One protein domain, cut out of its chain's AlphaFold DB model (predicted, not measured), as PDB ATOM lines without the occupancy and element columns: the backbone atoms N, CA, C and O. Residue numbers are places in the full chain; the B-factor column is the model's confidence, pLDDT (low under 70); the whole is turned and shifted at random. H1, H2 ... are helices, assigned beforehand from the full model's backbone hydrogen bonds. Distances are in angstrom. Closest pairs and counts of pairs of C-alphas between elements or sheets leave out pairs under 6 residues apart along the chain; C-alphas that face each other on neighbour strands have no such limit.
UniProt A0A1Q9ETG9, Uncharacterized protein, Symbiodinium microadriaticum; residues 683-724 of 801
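What this domain is: This is residues 683 to 724 of the 801 residues of an uncharacterized protein of Symbiodinium microadriaticum (UniProt A0A1Q9ETG9). One long helix, H3, makes the length of a rod, and the part of the chain before it, with the two short helices H1 and H2, runs along one side of it before folding back at residues 696 to 702 into H3. The whole has the form of a hook with one long arm and one shorter, less regular arm, and residues 696 to 702 at the turn stand free. The printed part has 42 residues with three named helices, in the order H1, H2, H3, and no named strand; its class is all helix. It is loose, with a radius of gyration of the C-alphas of 11.9 A, and the C-alphas span 38 by 16 by 6 A.

Where its parts are: The printed part begins at Ile 683, with its C-alpha at (43.550, -35.961, -34.629). H1 is residues 686 to 689, from C-alpha 686 at (42.543, -36.711, -44.672). H2 is residues 692 to 697. H3 is residues 700 to 724, 36.0 A from first to last C-alpha; it begins with C-alpha 700 at (42.628, -29.033, -57.617) and ends with C-alpha 724 at (40.695, -30.263, -21.646).

How they stand to each other: H1 touches H3, which meets it with residues 706 to 710 alone; the closest C-alphas are those of Leu 686 and Leu 710, 6.6 A apart. H1 and H2 are close but not clearly touching, and their closest C-alphas, those of Leu 686 and Pro 692, are 7.8 A apart. H2 and H3 are close but not clearly touching, with the C-alphas of Phe 695 and Gln 703 the closest at 6.4 A. Their lines stand at a shallow tilt of 33 degrees, only just short of steep, and they run opposite ways. In H2 and H3 every O i to N i+4 pair is within hydrogen-bond range; H1 is too short for such a pair, and its 1 pair of O i and N i+3 is within range.

The domain as a whole: The two C-alphas farthest apart are those of Ser 697 and Ser 724, at 37.8 A, while the first and last printed C-alphas, of Ile 683 and Ser 724, are 14.5 A apart. The printed part has no cut. The links from H1 to H2 and from H2 to H3 are both tight, with 2 residues in each. Residues 696 to 702, of which 700 to 702 belong to H3, stand free. The mean pLDDT of the printed part is 92.6, and no printed residue is under 70.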
ATOM      1  N   ILE A 683      43.710 -37.135 -33.761       89.75
ATOM      2  CA  ILE A 683      43.550 -35.961 -34.629       89.75
ATOM      3  C   ILE A 683      42.970 -36.463 -35.950       89.75
ATOM      4  O   ILE A 683      43.459 -37.468 -36.471       89.75
ATOM      5  N   THR A 684      41.959 -35.772 -36.472       91.31
ATOM      6  CA  THR A 684      41.341 -36.081 -37.767       91.31
ATOM      7  C   THR A 684      42.389 -36.028 -38.887       91.31
ATOM      8  O   THR A 684      43.176 -35.079 -38.974       91.31
ATOM      9  N   LYS A 685      42.402 -37.045 -39.750       93.62
ATOM     10  CA  LYS A 685      43.259 -37.166 -40.938       93.62
ATOM     11  C   LYS A 685      42.469 -36.973 -42.232       93.62
ATOM     12  O   LYS A 685      41.243 -36.904 -42.219       93.62
ATOM     13  N   LEU A 686      43.174 -36.886 -43.362       95.12
ATOM     14  CA  LEU A 686      42.543 -36.711 -44.672       95.12
ATOM     15  C   LEU A 686      41.652 -37.906 -45.034       95.12
ATOM     16  O   LEU A 686      40.530 -37.697 -45.490       95.12
ATOM     17  N   GLU A 687      42.115 -39.132 -44.768       94.06
ATOM     18  CA  GLU A 687      41.349 -40.356 -45.035       94.06
ATOM     19  C   GLU A 687      40.044 -40.461 -44.223       94.06
ATOM     20  O   GLU A 687      39.130 -41.187 -44.616       94.06
ATOM     21  N   ASP A 688      39.931 -39.703 -43.128       90.69
ATOM     22  CA  ASP A 688      38.731 -39.638 -42.288       90.69
ATOM     23  C   ASP A 688      37.669 -38.709 -42.908       90.69
ATOM     24  O   ASP A 688      36.469 -38.863 -42.670       90.69
ATOM     25  N   LEU A 689      38.108 -37.718 -43.694       93.31
ATOM     26  CA  LEU A 689      37.236 -36.760 -44.373       93.31
ATOM     27  C   LEU A 689      36.747 -37.295 -45.714       93.31
ATOM     28  O   LEU A 689      35.586 -37.099 -46.062       93.31
ATOM     29  N   VAL A 690      37.629 -37.930 -46.480       95.19
ATOM     30  CA  VAL A 690      37.377 -38.349 -47.860       95.19
ATOM     31  C   VAL A 690      38.221 -39.574 -48.193       95.19
ATOM     32  O   VAL A 690      39.376 -39.685 -47.787       95.19
ATOM     33  N   GLN A 691      37.660 -40.500 -48.969       93.94
ATOM     34  CA  GLN A 691      38.429 -41.647 -49.449       93.94
ATOM     35  C   GLN A 691      39.586 -41.175 -50.352       93.94
ATOM     36  O   GLN A 691      39.346 -40.352 -51.240       93.94
ATOM     37  N   PRO A 692      40.814 -41.711 -50.212       95.25
ATOM     38  CA  PRO A 692      41.968 -41.260 -50.996       95.25
ATOM     39  C   PRO A 692      41.755 -41.311 -52.514       95.25
ATOM     40  O   PRO A 692      42.127 -40.375 -53.217       95.25
ATOM     41  N   ALA A 693      41.097 -42.362 -53.016       94.38
ATOM     42  CA  ALA A 693      40.770 -42.488 -54.437       94.38
ATOM     43  C   ALA A 693      39.805 -41.386 -54.905       94.38
ATOM     44  O   ALA A 693      40.023 -40.772 -55.948       94.38
ATOM     45  N   ALA A 694      38.778 -41.082 -54.102       92.81
ATOM     46  CA  ALA A 694      37.848 -39.999 -54.396       92.81
ATOM     47  C   ALA A 694      38.571 -38.644 -54.389       92.81
ATOM     48  O   ALA A 694      38.399 -37.868 -55.322       92.81
ATOM     49  N   PHE A 695      39.427 -38.384 -53.396       96.19
ATOM     50  CA  PHE A 695      40.222 -37.154 -53.310       96.19
ATOM     51  C   PHE A 695      41.149 -36.973 -54.519       96.19
ATOM     52  O   PHE A 695      41.160 -35.904 -55.126       96.19
ATOM     53  N   ALA A 696      41.865 -38.027 -54.924       96.06
ATOM     54  CA  ALA A 696      42.758 -37.995 -56.083       96.06
ATOM     55  C   ALA A 696      42.025 -37.696 -57.401       96.06
ATOM     56  O   ALA A 696      42.604 -37.092 -58.297       96.06
ATOM     57  N   SER A 697      40.750 -38.087 -57.510       94.00
ATOM     58  CA  SER A 697      39.927 -37.839 -58.703       94.00
ATOM     59  C   SER A 697      39.306 -36.435 -58.772       94.00
ATOM     60  O   SER A 697      38.731 -36.074 -59.797       94.00
ATOM     61  N   MET A 698      39.372 -35.651 -57.691       93.50
ATOM     62  CA  MET A 698      38.799 -34.303 -57.641       93.50
ATOM     63  C   MET A 698      39.684 -33.275 -58.350       93.50
ATOM     64  O   MET A 698      40.901 -33.429 -58.427       93.50
ATOM     65  N   ASP A 699      39.071 -32.184 -58.813       93.06
ATOM     66  CA  ASP A 699      39.814 -31.018 -59.279       93.06
ATOM     67  C   ASP A 699      40.641 -30.381 -58.149       93.06
ATOM     68  O   ASP A 699      40.357 -30.537 -56.956       93.06
ATOM     69  N   HIS A 700      41.680 -29.646 -58.544       94.25
ATOM     70  CA  HIS A 700      42.628 -29.033 -57.617       94.25
ATOM     71  C   HIS A 700      41.953 -28.073 -56.619       94.25
ATOM     72  O   HIS A 700      42.363 -28.007 -55.458       94.25
ATOM     73  N   ASP A 701      40.899 -27.356 -57.023       88.31
ATOM     74  CA  ASP A 701      40.210 -26.412 -56.137       88.31
ATOM     75  C   ASP A 701      39.461 -27.147 -55.022       88.31
ATOM     76  O   ASP A 701      39.560 -26.766 -53.853       88.31
ATOM     77  N   ARG A 702      38.772 -28.248 -55.349       91.38
ATOM     78  CA  ARG A 702      38.126 -29.116 -54.352       91.38
ATOM     79  C   ARG A 702      39.138 -29.789 -53.432       91.38
ATOM     80  O   ARG A 702      38.911 -29.860 -52.223       91.38
ATOM     81  N   GLN A 703      40.268 -30.253 -53.968       95.31
ATOM     82  CA  GLN A 703      41.345 -30.814 -53.148       95.31
ATOM     83  C   GLN A 703      41.873 -29.783 -52.142       95.31
ATOM     84  O   GLN A 703      42.032 -30.089 -50.957       95.31
ATOM     85  N   LYS A 704      42.085 -28.542 -52.598       94.69
ATOM     86  CA  LYS A 704      42.507 -27.424 -51.752       94.69
ATOM     87  C   LYS A 704      41.486 -27.129 -50.651       94.69
ATOM     88  O   LYS A 704      41.880 -27.048 -49.489       94.69
ATOM     89  N   ALA A 705      40.199 -27.048 -50.990       91.19
ATOM     90  CA  ALA A 705      39.121 -26.809 -50.031       91.19
ATOM     91  C   ALA A 705      39.067 -27.870 -48.919       91.19
ATOM     92  O   ALA A 705      38.968 -27.541 -47.736       91.19
ATOM     93  N   ILE A 706      39.203 -29.150 -49.274       95.25
ATOM     94  CA  ILE A 706      39.256 -30.248 -48.298       95.25
ATOM     95  C   ILE A 706      40.530 -30.167 -47.444       95.25
ATOM     96  O   ILE A 706      40.482 -30.420 -46.240       95.25
ATOM     97  N   GLY A 707      41.668 -29.786 -48.030       96.31
ATOM     98  CA  GLY A 707      42.907 -29.556 -47.284       96.31
ATOM     99  C   GLY A 707      42.784 -28.418 -46.263       96.31
ATOM    100  O   GLY A 707      43.256 -28.536 -45.131       96.31
ATOM    101  N   GLU A 708      42.109 -27.329 -46.627       94.69
ATOM    102  CA  GLU A 708      41.816 -26.200 -45.737       94.69
ATOM    103  C   GLU A 708      40.814 -26.588 -44.638       94.69
ATOM    104  O   GLU A 708      41.025 -26.259 -43.465       94.69
ATOM    105  N   LEU A 709      39.791 -27.379 -44.978       94.19
ATOM    106  CA  LEU A 709      38.869 -27.974 -44.012       94.19
ATOM    107  C   LEU A 709      39.607 -28.852 -42.996       94.19
ATOM    108  O   LEU A 709      39.366 -28.724 -41.795       94.19
ATOM    109  N   LEU A 710      40.517 -29.715 -43.458       95.44
ATOM    110  CA  LEU A 710      41.313 -30.583 -42.594       95.44
ATOM    111  C   LEU A 710      42.102 -29.763 -41.574       95.44
ATOM    112  O   LEU A 710      41.989 -30.021 -40.376       95.44
ATOM    113  N   ARG A 711      42.828 -28.734 -42.025       95.88
ATOM    114  CA  ARG A 711      43.569 -27.829 -41.129       95.88
ATOM    115  C   ARG A 711      42.647 -27.191 -40.095       95.88
ATOM    116  O   ARG A 711      42.930 -27.241 -38.901       95.88
ATOM    117  N   TRP A 712      41.498 -26.673 -40.532       93.56
ATOM    118  CA  TRP A 712      40.522 -26.075 -39.624       93.56
ATOM    119  C   TRP A 712      40.028 -27.066 -38.559       93.56
ATOM    120  O   TRP A 712      39.947 -26.711 -37.381       93.56
ATOM    121  N   VAL A 713      39.710 -28.309 -38.941       91.56
ATOM    122  CA  VAL A 713      39.271 -29.349 -37.995       91.56
ATOM    123  C   VAL A 713      40.381 -29.647 -36.985       91.56
ATOM    124  O   VAL A 713      40.125 -29.631 -35.778       91.56
ATOM    125  N   GLN A 714      41.610 -29.847 -37.458       94.00
ATOM    126  CA  GLN A 714      42.772 -30.146 -36.618       94.00
ATOM    127  C   GLN A 714      43.070 -29.019 -35.618       94.00
ATOM    128  O   GLN A 714      43.341 -29.284 -34.441       94.00
ATOM    129  N   ASP A 715      42.932 -27.759 -36.034       93.50
ATOM    130  CA  ASP A 715      43.069 -26.600 -35.151       93.50
ATOM    131  C   ASP A 715      42.005 -26.604 -34.047       93.50
ATOM    132  O   ASP A 715      42.303 -26.373 -32.868       93.50
ATOM    133  N   LYS A 716      40.744 -26.907 -34.392       90.50
ATOM    134  CA  LYS A 716      39.653 -26.995 -33.406       90.50
ATOM    135  C   LYS A 716      39.854 -28.140 -32.425       90.50
ATOM    136  O   LYS A 716      39.615 -27.951 -31.229       90.50
ATOM    137  N   GLU A 717      40.306 -29.292 -32.896       89.62
ATOM    138  CA  GLU A 717      40.617 -30.442 -32.047       89.62
ATOM    139  C   GLU A 717      41.784 -30.146 -31.105       89.62
ATOM    140  O   GLU A 717      41.703 -30.432 -29.909       89.62
ATOM    141  N   THR A 718      42.832 -29.494 -31.607       91.75
ATOM    142  CA  THR A 718      43.988 -29.074 -30.808       91.75
ATOM    143  C   THR A 718      43.585 -28.077 -29.726       91.75
ATOM    144  O   THR A 718      43.957 -28.237 -28.563       91.75
ATOM    145  N   LEU A 719      42.769 -27.073 -30.063       90.25
ATOM    146  CA  LEU A 719      42.233 -26.119 -29.087       90.25
ATOM    147  C   LEU A 719      41.356 -26.805 -28.035       90.25
ATOM    148  O   LEU A 719      41.452 -26.487 -26.848       90.25
ATOM    149  N   TYR A 720      40.517 -27.756 -28.452       86.31
ATOM    150  CA  TYR A 720      39.679 -28.525 -27.537       86.31
ATOM    151  C   TYR A 720      40.524 -29.339 -26.549       86.31
ATOM    152  O   TYR A 720      40.240 -29.323 -25.353       86.31
ATOM    153  N   ARG A 721      41.605 -29.967 -27.022       86.81
ATOM    154  CA  ARG A 721      42.548 -30.731 -26.191       86.81
ATOM    155  C   ARG A 721      43.347 -29.872 -25.234       86.81
ATOM    156  O   ARG A 721      43.498 -30.228 -24.069       86.81
ATOM    157  N   LYS A 722      43.852 -28.728 -25.701       91.06
ATOM    158  CA  LYS A 722      44.536 -27.765 -24.830       91.06
ATOM    159  C   LYS A 722      43.605 -27.343 -23.699       91.06
ATOM    160  O   LYS A 722      44.005 -27.354 -22.542       91.06
ATOM    161  N   ARG A 723      42.335 -27.079 -24.018       85.88
ATOM    162  CA  ARG A 723      41.321 -26.722 -23.025       85.88
ATOM    163  C   ARG A 723      40.984 -27.863 -22.063       85.88
ATOM    164  O   ARG A 723      40.759 -27.579 -20.894       85.88
ATOM    165  N   SER A 724      40.941 -29.112 -22.526       84.06
ATOM    166  CA  SER A 724      40.695 -30.263 -21.646       84.06
ATOM    167  C   SER A 724      41.897 -30.607 -20.765       84.06
ATOM    168  O   SER A 724      41.702 -31.104 -19.670       84.06
TER     169      SER A 724